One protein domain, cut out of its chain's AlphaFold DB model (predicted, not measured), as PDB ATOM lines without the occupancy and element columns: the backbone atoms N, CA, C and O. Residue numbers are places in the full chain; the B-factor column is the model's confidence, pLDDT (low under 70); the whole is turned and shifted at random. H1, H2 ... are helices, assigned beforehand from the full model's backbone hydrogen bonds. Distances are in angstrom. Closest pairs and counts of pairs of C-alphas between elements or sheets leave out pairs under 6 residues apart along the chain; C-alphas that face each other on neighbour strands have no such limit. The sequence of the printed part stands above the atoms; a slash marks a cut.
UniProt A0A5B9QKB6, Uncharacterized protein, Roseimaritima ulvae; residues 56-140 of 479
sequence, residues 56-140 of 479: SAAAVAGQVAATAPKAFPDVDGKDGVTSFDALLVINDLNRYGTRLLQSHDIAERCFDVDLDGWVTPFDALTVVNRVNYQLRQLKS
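AT A GLANCE: This is residues 56 to 140 of the 479 residues of an uncharacterized protein of Roseimaritima ulvae (UniProt A0A5B9QKB6). Two helices, H2 and H3, fold back on each other as a helical hairpin, with loops over one side of it, where Pro 73, Val 75, Phe 111 and Val 113 pack on the pair. The longer H3 runs on past the beginning of H2, and H1 sticks out from this body as a free arm. The printed part has 85 residues, with three named helices in the order H1, H2, H3 and no named strand; the class is all helix. It is only just loose, close to compact, with a radius of gyration of the C-alphas of 14.7 A, and flat, spanning 45 by 40 by 21 A.

HOW THE PARTS SIT: H1, residues 56 to 65, is apart from both H2, residues 83 to 96, and H3, residues 121 to 140. Residues 56 to 67, of which 56 to 65 belong to H1, stand free. H2 and H3 touch, and their closest C-alphas, those of Ala 86 and Val 127, are 5.4 A apart. This hairpin has a shallow tilt of 15 degrees, and its helices run opposite ways. Between them, residues 99 to 100 form a short antiparallel pairing with residues 118 to 119. In H1, H2 and H3 every O i to N i+4 pair is within hydrogen-bond range.

IN THESE COORDINATES: H1 begins at C-alpha 56 at (182.888, 142.558, 150.561) and is 13.9 A long from first to last C-alpha. H2 begins at C-alpha 83 at (147.491, 155.673, 130.586) and is 20.2 A long. H3, 28.8 A long, ends at C-alpha 140 at (145.479, 136.787, 129.333).

THE WHOLE: The C-alphas farthest apart, those of Ser 56 and Arg 95, are 46.2 A apart. Without the free stretch, the body spans 40 by 24 by 23 A. Both links are long, with 17 and 24 residues, and the printed part has no cut. The mean pLDDT of the printed part is 72.9; residues 56 to 71, 102 to 108 and 139 to 140 are under 70.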
ATOM      1  N   SER A  56     183.120 141.111 150.664       48.25
ATOM      2  CA  SER A  56     182.888 142.558 150.561       48.25
ATOM      3  C   SER A  56     182.448 142.978 149.154       48.25
ATOM      4  O   SER A  56     181.547 143.802 149.039       48.25
ATOM      5  N   ALA A  57     182.953 142.350 148.088       46.91
ATOM      6  CA  ALA A  57     182.450 142.543 146.726       46.91
ATOM      7  C   ALA A  57     181.007 142.038 146.558       46.91
ATOM      8  O   ALA A  57     180.206 142.704 145.910       46.91
ATOM      9  N   ALA A  58     180.638 140.914 147.182       42.97
ATOM     10  CA  ALA A  58     179.266 140.403 147.188       42.97
ATOM     11  C   ALA A  58     178.317 141.266 148.040       42.97
ATOM     12  O   ALA A  58     177.167 141.468 147.656       42.97
ATOM     13  N   ALA A  59     178.789 141.821 149.161       41.41
ATOM     14  CA  ALA A  59     178.025 142.772 149.967       41.41
ATOM     15  C   ALA A  59     177.810 144.104 149.228       41.41
ATOM     16  O   ALA A  59     176.708 144.647 149.262       41.41
ATOM     17  N   VAL A  60     178.825 144.585 148.502       40.78
ATOM     18  CA  VAL A  60     178.716 145.762 147.629       40.78
ATOM     19  C   VAL A  60     177.812 145.462 146.431       40.78
ATOM     20  O   VAL A  60     176.929 146.256 146.152       40.78
ATOM     21  N   ALA A  61     177.922 144.305 145.774       36.41
ATOM     22  CA  ALA A  61     177.021 143.911 144.685       36.41
ATOM     23  C   ALA A  61     175.563 143.746 145.160       36.41
ATOM     24  O   ALA A  61     174.637 144.167 144.469       36.41
ATOM     25  N   GLY A  62     175.350 143.209 146.365       35.34
ATOM     26  CA  GLY A  62     174.035 143.113 147.003       35.34
ATOM     27  C   GLY A  62     173.463 144.470 147.426       35.34
ATOM     28  O   GLY A  62     172.256 144.680 147.326       35.34
ATOM     29  N   GLN A  63     174.309 145.417 147.842       36.22
ATOM     30  CA  GLN A  63     173.901 146.797 148.129       36.22
ATOM     31  C   GLN A  63     173.638 147.609 146.855       36.22
ATOM     32  O   GLN A  63     172.673 148.363 146.830       36.22
ATOM     33  N   VAL A  64     174.418 147.408 145.787       37.12
ATOM     34  CA  VAL A  64     174.221 148.058 144.480       37.12
ATOM     35  C   VAL A  64     172.953 147.534 143.793       37.12
ATOM     36  O   VAL A  64     172.199 148.324 143.230       37.12
ATOM     37  N   ALA A  65     172.636 146.239 143.924       34.50
ATOM     38  CA  ALA A  65     171.352 145.683 143.483       34.50
ATOM     39  C   ALA A  65     170.156 146.206 144.308       34.50
ATOM     40  O   ALA A  65     169.050 146.329 143.783       34.50
ATOM     41  N   ALA A  66     170.367 146.560 145.581       35.16
ATOM     42  CA  ALA A  66     169.348 147.172 146.441       35.16
ATOM     43  C   ALA A  66     169.179 148.692 146.229       35.16
ATOM     44  O   ALA A  66     168.250 149.282 146.783       35.16
ATOM     45  N   THR A  67     170.036 149.321 145.419       39.81
ATOM     46  CA  THR A  67     169.958 150.735 145.016       39.81
ATOM     47  C   THR A  67     169.746 150.911 143.514       39.81
ATOM     48  O   THR A  67     170.103 151.950 142.969       39.81
ATOM     49  N   ALA A  68     169.144 149.940 142.822       39.44
ATOM     50  CA  ALA A  68     168.396 150.309 141.626       39.44
ATOM     51  C   ALA A  68     167.243 151.210 142.106       39.44
ATOM     52  O   ALA A  68     166.469 150.764 142.966       39.44
ATOM     53  N   PRO A  69     167.143 152.474 141.659       47.16
ATOM     54  CA  PRO A  69     166.032 153.315 142.060       47.16
ATOM     55  C   PRO A  69     164.742 152.587 141.693       47.16
ATOM     56  O   PRO A  69     164.524 152.156 140.561       47.16
ATOM     57  N   LYS A  70     163.918 152.326 142.707       52.38
ATOM     58  CA  LYS A  70     162.652 151.634 142.511       52.38
ATOM     59  C   LYS A  70     161.783 152.567 141.685       52.38
ATOM     60  O   LYS A  70     161.301 153.547 142.238       52.38
ATOM     61  N   ALA A  71     161.615 152.264 140.399       61.03
ATOM     62  CA  ALA A  71     160.806 153.092 139.520       61.03
ATOM     63  C   ALA A  71     159.416 153.316 140.139       61.03
ATOM     64  O   ALA A  71     158.829 152.381 140.706       61.03
ATOM     65  N   PHE A  72     158.898 154.538 140.040       71.94
ATOM     66  CA  PHE A  72     157.576 154.934 140.527       71.94
ATOM     67  C   PHE A  72     156.684 155.332 139.342       71.94
ATOM     68  O   PHE A  72     156.449 156.514 139.129       71.94
ATOM     69  N   PRO A  73     156.154 154.371 138.555       80.44
ATOM     70  CA  PRO A  73     155.449 154.684 137.309       80.44
ATOM     71  C   PRO A  73     154.031 155.234 137.526       80.44
ATOM     72  O   PRO A  73     153.322 155.495 136.563       80.44
ATOM     73  N   ASP A  74     153.598 155.334 138.784       84.81
ATOM     74  CA  ASP A  74     152.342 155.949 139.214       84.81
ATOM     75  C   ASP A  74     152.653 157.413 139.546       84.81
ATOM     76  O   ASP A  74     153.189 157.720 140.616       84.81
ATOM     77  N   VAL A  75     152.415 158.284 138.567       84.62
ATOM     78  CA  VAL A  75     152.866 159.679 138.554       84.62
ATOM     79  C   VAL A  75     151.928 160.536 139.393       84.62
ATOM     80  O   VAL A  75     152.390 161.459 140.064       84.62
ATOM     81  N   ASP A  76     150.622 160.251 139.366       82.94
ATOM     82  CA  ASP A  76     149.612 161.016 140.102       82.94
ATOM     83  C   ASP A  76     149.247 160.439 141.483       82.94
ATOM     84  O   ASP A  76     148.661 161.149 142.312       82.94
ATOM     85  N   GLY A  77     149.633 159.189 141.757       77.44
ATOM     86  CA  GLY A  77     149.502 158.523 143.047       77.44
ATOM     87  C   GLY A  77     148.075 158.125 143.423       77.44
ATOM     88  O   GLY A  77     147.812 157.945 144.621       77.44
ATOM     89  N   LYS A  78     147.136 158.057 142.468       74.56
ATOM     90  CA  LYS A  78     145.699 157.890 142.762       74.56
ATOM     91  C   LYS A  78     145.143 156.520 142.420       74.56
ATOM     92  O   LYS A  78     144.548 155.895 143.296       74.56
ATOM     93  N   ASP A  79     145.343 156.060 141.190       74.56
ATOM     94  CA  ASP A  79     144.644 154.886 140.644       74.56
ATOM     95  C   ASP A  79     145.610 153.777 140.182       74.56
ATOM     96  O   ASP A  79     145.248 152.876 139.422       74.56
ATOM     97  N   GLY A  80     146.848 153.804 140.691       79.06
ATOM     98  CA  GLY A  80     147.928 152.952 140.209       79.06
ATOM     99  C   GLY A  80     148.425 153.415 138.842       79.06
ATOM    100  O   GLY A  80     148.133 154.515 138.405       79.06
ATOM    101  N   VAL A  81     149.194 152.572 138.154       84.94
ATOM    102  CA  VAL A  81     149.781 152.954 136.862       84.94
ATOM    103  C   VAL A  81     148.726 152.872 135.762       84.94
ATOM    104  O   VAL A  81     148.211 151.792 135.480       84.94
ATOM    105  N   THR A  82     148.419 154.000 135.131       86.62
ATOM    106  CA  THR A  82     147.402 154.124 134.085       86.62
ATOM    107  C   THR A  82     147.943 154.850 132.852       86.62
ATOM    108  O   THR A  82     149.016 155.451 132.856       86.62
ATOM    109  N   SER A  83     147.173 154.845 131.758       86.88
ATOM    110  CA  SER A  83     147.491 155.673 130.586       86.88
ATOM    111  C   SER A  83     147.491 157.173 130.906       86.88
ATOM    112  O   SER A  83     148.122 157.942 130.184       86.88
ATOM    113  N   PHE A  84     146.793 157.599 131.967       85.94
ATOM    114  CA  PHE A  84     146.782 158.995 132.394       85.94
ATOM    115  C   PHE A  84     148.162 159.423 132.904       85.94
ATOM    116  O   PHE A  84     148.638 160.479 132.501       85.94
ATOM    117  N   ASP A  85     148.854 158.572 133.664       87.44
ATOM    118  CA  ASP A  85     150.218 158.822 134.143       87.44
ATOM    119  C   ASP A  85     151.203 159.054 132.992       87.44
ATOM    120  O   ASP A  85     151.980 160.009 133.012       87.44
ATOM    121  N   ALA A  86     151.112 158.248 131.928       89.94
ATOM    122  CA  ALA A  86     151.953 158.418 130.742       89.94
ATOM    123  C   ALA A  86     151.690 159.767 130.053       89.94
ATOM    124  O   ALA A  86     152.623 160.465 129.654       89.94
ATOM    125  N   LEU A  87     150.419 160.166 129.947       91.50
ATOM    126  CA  LEU A  87     150.042 161.456 129.369       91.50
ATOM    127  C   LEU A  87     150.527 162.638 130.211       91.50
ATOM    128  O   LEU A  87     150.831 163.687 129.644       91.50
ATOM    129  N   LEU A  88     150.621 162.489 131.535       87.38
ATOM    130  CA  LEU A  88     151.162 163.532 132.402       87.38
ATOM    131  C   LEU A  88     152.636 163.807 132.093       87.38
ATOM    132  O   LEU A  88     152.990 164.971 131.910       87.38
ATOM    133  N   VAL A  89     153.460 162.762 131.967       87.62
ATOM    134  CA  VAL A  89     154.891 162.905 131.638       87.62
ATOM    135  C   VAL A  89     155.078 163.423 130.211       87.62
ATOM    136  O   VAL A  89     155.834 164.362 129.988       87.62
ATOM    137  N   ILE A  90     154.331 162.890 129.238       90.12
ATOM    138  CA  ILE A  90     154.410 163.338 127.836       90.12
ATOM    139  C   ILE A  90     154.008 164.812 127.698       90.12
ATOM    140  O   ILE A  90     154.645 165.562 126.961       90.12
ATOM    141  N   ASN A  91     152.958 165.254 128.393       90.50
ATOM    142  CA  ASN A  91     152.523 166.647 128.336       90.50
ATOM    143  C   ASN A  91     153.531 167.590 129.016       90.50
ATOM    144  O   ASN A  91     153.756 168.695 128.524       90.50
ATOM    145  N   ASP A  92     154.171 167.154 130.105       87.88
ATOM    146  CA  ASP A  92     155.260 167.911 130.731       87.88
ATOM    147  C   ASP A  92     156.458 168.066 129.780       87.88
ATOM    148  O   ASP A  92     156.895 169.189 129.518       87.88
ATOM    149  N   LEU A  93     156.895 166.967 129.155       89.50
ATOM    150  CA  LEU A  93     157.972 166.965 128.159       89.50
ATOM    151  C   LEU A  93     157.640 167.825 126.937       89.50
ATOM    152  O   LEU A  93     158.489 168.571 126.461       89.50
ATOM    153  N   ASN A  94     156.404 167.780 126.441       90.94
ATOM    154  CA  ASN A  94     155.985 168.628 125.323       90.94
ATOM    155  C   ASN A  94     155.982 170.117 125.688       90.94
ATOM    156  O   ASN A  94     156.148 170.968 124.815       90.94
ATOM    157  N   ARG A  95     155.769 170.447 126.965       84.88
ATOM    158  CA  ARG A  95     155.694 171.831 127.434       84.88
ATOM    159  C   ARG A  95     157.057 172.419 127.784       84.88
ATOM    160  O   ARG A  95     157.269 173.606 127.542       84.88
ATOM    161  N   TYR A  96     157.941 171.624 128.374       82.19
ATOM    162  CA  TYR A  96     159.195 172.109 128.954       82.19
ATOM    163  C   TYR A  96     160.451 171.423 128.402       82.19
ATOM    164  O   TYR A  96     161.556 171.878 128.690       82.19
ATOM    165  N   GLY A  97     160.297 170.378 127.587       82.19
ATOM    166  CA  GLY A  97     161.399 169.550 127.106       82.19
ATOM    167  C   GLY A  97     162.020 168.694 128.210       82.19
ATOM    168  O   GLY A  97     161.495 168.585 129.318       82.19
ATOM    169  N   THR A  98     163.168 168.091 127.902       85.94
ATOM    170  CA  THR A  98     163.998 167.412 128.902       85.94
ATOM    171  C   THR A  98     164.541 168.421 129.907       85.94
ATOM    172  O   THR A  98     165.158 169.414 129.517       85.94
ATOM    173  N   ARG A  99     164.327 168.177 131.202       80.44
ATOM    174  CA  ARG A  99     164.659 169.142 132.259       80.44
ATOM    175  C   ARG A  99     165.033 168.468 133.571       80.44
ATOM    176  O   ARG A  99     164.605 167.355 133.841       80.44
ATOM    177  N   LEU A 100     165.775 169.182 134.411       79.12
ATOM    178  CA  LEU A 100     166.000 168.790 135.802       79.12
ATOM    179  C   LEU A 100     164.704 168.910 136.614       79.12
ATOM    180  O   LEU A 100     163.924 169.854 136.423       79.12
ATOM    181  N   LEU A 101     164.508 167.977 137.545       73.25
ATOM    182  CA  LEU A 101     163.379 167.983 138.465       73.25
ATOM    183  C   LEU A 101     163.443 169.216 139.379       73.25
ATOM    184  O   LEU A 101     164.467 169.504 140.003       73.25
ATOM    185  N   GLN A 102     162.344 169.965 139.468       69.25
ATOM    186  CA  GLN A 102     162.248 171.147 140.319       69.25
ATOM    187  C   GLN A 102     161.545 170.809 141.637       69.25
ATOM    188  O   GLN A 102     160.757 169.871 141.742       69.25
ATOM    189  N   SER A 103     161.777 171.618 142.672       60.25
ATOM    190  CA  SER A 103     161.184 171.414 144.004       60.25
ATOM    191  C   SER A 103     159.651 171.512 144.044       60.25
ATOM    192  O   SER A 103     159.043 171.113 145.034       60.25
ATOM    193  N   HIS A 104     159.017 172.040 142.993       60.06
ATOM    194  CA  HIS A 104     157.561 172.050 142.850       60.06
ATOM    195  C   HIS A 104     157.008 170.726 142.297       60.06
ATOM    196  O   HIS A 104     155.887 170.356 142.639       60.06
ATOM    197  N   ASP A 105     157.795 169.990 141.507       59.94
ATOM    198  CA  ASP A 105     157.367 168.733 140.885       59.94
ATOM    199  C   ASP A 105     157.176 167.634 141.945       59.94
ATOM    200  O   ASP A 105     156.163 166.947 141.976       59.94
ATOM    201  N   ILE A 106     158.071 167.565 142.930       57.28
ATOM    202  CA  ILE A 106     158.094 166.549 144.001       57.28
ATOM    203  C   ILE A 106     156.896 166.557 144.975       57.28
ATOM    204  O   ILE A 106     156.805 165.682 145.838       57.28
ATOM    205  N   ALA A 107     156.004 167.551 144.898       56.31
ATOM    206  CA  ALA A 107     154.931 167.749 145.877       56.31
ATOM    207  C   ALA A 107     153.574 167.160 145.457       56.31
ATOM    208  O   ALA A 107     152.777 166.798 146.327       56.31
ATOM    209  N   GLU A 108     153.303 167.076 144.150       60.56
ATOM    210  CA  GLU A 108     152.000 166.638 143.627       60.56
ATOM    211  C   GLU A 108     152.092 165.534 142.571       60.56
ATOM    212  O   GLU A 108     151.141 164.758 142.469       60.56
ATOM    213  N   ARG A 109     153.185 165.452 141.792       70.44
ATOM    214  CA  ARG A 109     153.333 164.483 140.695       70.44
ATOM    215  C   ARG A 109     154.778 164.035 140.517       70.44
ATOM    216  O   ARG A 109     155.661 164.859 140.328       70.44
ATOM    217  N   CYS A 110     155.025 162.733 140.497       75.88
ATOM    218  CA  CYS A 110     156.382 162.214 140.331       75.88
ATOM    219  C   CYS A 110     156.684 162.001 138.842       75.88
ATOM    220  O   CYS A 110     156.470 160.917 138.316       75.88
ATOM    221  N   PHE A 111     157.097 163.074 138.153       83.69
ATOM    222  CA  PHE A 111     157.424 163.038 136.717       83.69
ATOM    223  C   PHE A 111     158.734 162.308 136.404       83.69
ATOM    224  O   PHE A 111     158.845 161.711 135.341       83.69
ATOM    225  N   ASP A 112     159.692 162.379 137.327       81.62
ATOM    226  CA  ASP A 112     160.915 161.579 137.331       81.62
ATOM    227  C   ASP A 112     160.562 160.199 137.907       81.62
ATOM    228  O   ASP A 112     160.296 160.047 139.108       81.62
ATOM    229  N   VAL A 113     160.425 159.227 137.011       82.94
ATOM    230  CA  VAL A 113     159.903 157.894 137.314       82.94
ATOM    231  C   VAL A 113     161.036 156.958 137.699       82.94
ATOM    232  O   VAL A 113     160.810 156.068 138.523       82.94
ATOM    233  N   ASP A 114     162.225 157.134 137.125       77.69
ATOM    234  CA  ASP A 114     163.409 156.324 137.410       77.69
ATOM    235  C   ASP A 114     164.332 156.921 138.491       77.69
ATOM    236  O   ASP A 114     165.276 156.260 138.914       77.69
ATOM    237  N   LEU A 115     163.982 158.087 139.036       75.75
ATOM    238  CA  LEU A 115     164.657 158.805 140.122       75.75
ATOM    239  C   LEU A 115     166.101 159.209 139.812       75.75
ATOM    240  O   LEU A 115     166.935 159.277 140.728       75.75
ATOM    241  N   ASP A 116     166.407 159.489 138.550       73.12
ATOM    242  CA  ASP A 116     167.723 159.972 138.131       73.12
ATOM    243  C   ASP A 116     167.900 161.501 138.309       73.12
ATOM    244  O   ASP A 116     169.009 162.036 138.174       73.12
ATOM    245  N   GLY A 117     166.833 162.203 138.705       75.12
ATOM    246  CA  GLY A 117     166.785 163.648 138.922       75.12
ATOM    247  C   GLY A 117     166.423 164.458 137.676       75.12
ATOM    248  O   GLY A 117     166.345 165.694 137.754       75.12
ATOM    249  N   TRP A 118     166.197 163.802 136.543       78.00
ATOM    250  CA  TRP A 118     165.774 164.392 135.285       78.00
ATOM    251  C   TRP A 118     164.361 163.936 134.924       78.00
ATOM    252  O   TRP A 118     163.851 162.930 135.386       78.00
ATOM    253  N   VAL A 119     163.695 164.738 134.099       84.50
ATOM    254  CA  VAL A 119     162.456 164.362 133.424       84.50
ATOM    255  C   VAL A 119     162.792 164.242 131.948       84.50
ATOM    256  O   VAL A 119     163.132 165.232 131.287       84.50
ATOM    257  N   THR A 120     162.742 163.021 131.433       85.94
ATOM    258  CA  THR A 120     163.207 162.635 130.101       85.94
ATOM    259  C   THR A 120     162.152 161.793 129.364       85.94
ATOM    260  O   THR A 120     161.219 161.266 129.970       85.94
ATOM    261  N   PRO A 121     162.279 161.596 128.036       88.44
ATOM    262  CA  PRO A 121     161.435 160.642 127.312       88.44
ATOM    263  C   PRO A 121     161.493 159.204 127.855       88.44
ATOM    264  O   PRO A 121     160.561 158.431 127.629       88.44
ATOM    265  N   PHE A 122     162.563 158.841 128.569       84.25
ATOM    266  CA  PHE A 122     162.705 157.526 129.186       84.25
ATOM    267  C   PHE A 122     161.716 157.324 130.346       84.25
ATOM    268  O   PHE A 122     161.129 156.244 130.466       84.25
ATOM    269  N   ASP A 123     161.412 158.373 131.113       84.69
ATOM    270  CA  ASP A 123     160.385 158.346 132.160       84.69
ATOM    271  C   ASP A 123     159.003 158.039 131.582       84.69
ATOM    272  O   ASP A 123     158.291 157.148 132.052       84.69
ATOM    273  N   ALA A 124     158.646 158.712 130.483       89.38
ATOM    274  CA  ALA A 124     157.385 158.475 129.783       89.38
ATOM    275  C   ALA A 124     157.296 157.034 129.261       89.38
ATOM    276  O   ALA A 124     156.267 156.367 129.412       89.38
ATOM    277  N   LEU A 125     158.385 156.532 128.673       89.44
ATOM    278  CA  LEU A 125     158.441 155.174 128.144       89.44
ATOM    279  C   LEU A 125     158.317 154.120 129.253       89.44
ATOM    280  O   LEU A 125     157.659 153.094 129.060       89.44
ATOM    281  N   THR A 126     158.880 154.390 130.430       86.75
ATOM    282  CA  THR A 126     158.768 153.521 131.606       86.75
ATOM    283  C   THR A 126     157.311 153.338 132.029       86.75
ATOM    284  O   THR A 126     156.866 152.209 132.268       86.75
ATOM    285  N   VAL A 127     156.523 154.418 132.035       87.06
ATOM    286  CA  VAL A 127     155.084 154.355 132.336       87.06
ATOM    287  C   VAL A 127     154.313 153.621 131.235       87.06
ATOM    288  O   VAL A 127     153.525 152.721 131.532       87.06
ATOM    289  N   VAL A 128     154.570 153.928 129.959       87.75
ATOM    290  CA  VAL A 128     153.902 153.273 128.814       87.75
ATOM    291  C   VAL A 128     154.120 151.760 128.824       87.75
ATOM    292  O   VAL A 128     153.169 150.986 128.682       87.75
ATOM    293  N   ASN A 129     155.358 151.320 129.044       86.69
ATOM    294  CA  ASN A 129     155.687 149.901 129.126       86.69
ATOM    295  C   ASN A 129     154.964 149.224 130.289       86.69
ATOM    296  O   ASN A 129     154.456 148.107 130.146       86.69
ATOM    297  N   ARG A 130     154.852 149.913 131.427       86.94
ATOM    298  CA  ARG A 130     154.149 149.395 132.596       86.94
ATOM    299  C   ARG A 130     152.647 149.219 132.347       86.94
ATOM    300  O   ARG A 130     152.110 148.172 132.712       86.94
ATOM    301  N   VAL A 131     151.999 150.174 131.679       85.62
ATOM    302  CA  VAL A 131     150.580 150.075 131.286       85.62
ATOM    303  C   VAL A 131     150.364 148.930 130.296       85.62
ATOM    304  O   VAL A 131     149.467 148.107 130.474       85.62
ATOM    305  N   ASN A 132     151.217 148.820 129.275       85.81
ATOM    306  CA  ASN A 132     151.130 147.741 128.289       85.81
ATOM    307  C   ASN A 132     151.299 146.359 128.929       85.81
ATOM    308  O   ASN A 132     150.590 145.418 128.571       85.81
ATOM    309  N   TYR A 133     152.193 146.240 129.909       84.31
ATOM    310  CA  TYR A 133     152.361 145.015 130.680       84.31
ATOM    311  C   TYR A 133     151.080 144.635 131.442       84.31
ATOM    312  O   TYR A 133     150.647 143.486 131.377       84.31
ATOM    313  N   GLN A 134     150.416 145.596 132.094       83.31
ATOM    314  CA  GLN A 134     149.138 145.350 132.776       83.31
ATOM    315  C   GLN A 134     148.024 144.954 131.798       83.31
ATOM    316  O   GLN A 134     147.262 144.031 132.077       83.31
ATOM    317  N   LEU A 135     147.952 145.591 130.627       79.56
ATOM    318  CA  LEU A 135     146.971 145.247 129.595       79.56
ATOM    319  C   LEU A 135     147.169 143.832 129.046       79.56
ATOM    320  O   LEU A 135     146.186 143.138 128.794       79.56
ATOM    321  N   ARG A 136     148.419 143.384 128.880       76.94
ATOM    322  CA  ARG A 136     148.719 142.001 128.480       76.94
ATOM    323  C   ARG A 136     148.244 141.007 129.535       76.94
ATOM    324  O   ARG A 136     147.570 140.050 129.172       76.94
ATOM    325  N   GLN A 137     148.497 141.283 130.817       76.75
ATOM    326  CA  GLN A 137     148.014 140.433 131.910       76.75
ATOM    327  C   GLN A 137     146.483 140.367 131.985       76.75
ATOM    328  O   GLN A 137     145.912 139.304 132.231       76.75
ATOM    329  N   LEU A 138     145.800 141.487 131.746       70.56
ATOM    330  CA  LEU A 138     144.338 141.518 131.720       70.56
ATOM    331  C   LEU A 138     143.772 140.776 130.508       70.56
ATOM    332  O   LEU A 138     142.795 140.054 130.658       70.56
ATOM    333  N   LYS A 139     144.402 140.889 129.332       65.88
ATOM    334  CA  LYS A 139     144.008 140.124 128.138       65.88
ATOM    335  C   LYS A 139     144.202 138.622 128.324       65.88
ATOM    336  O   LYS A 139     143.323 137.863 127.931       65.88
ATOM    337  N   SER A 140     145.293 138.196 128.964       59.41
ATOM    338  CA  SER A 140     145.479 136.787 129.333       59.41
ATOM    339  C   SER A 140     144.463 136.317 130.380       59.41
ATOM    340  O   SER A 140     144.115 135.143 130.401       59.41
TER     341      SER A 140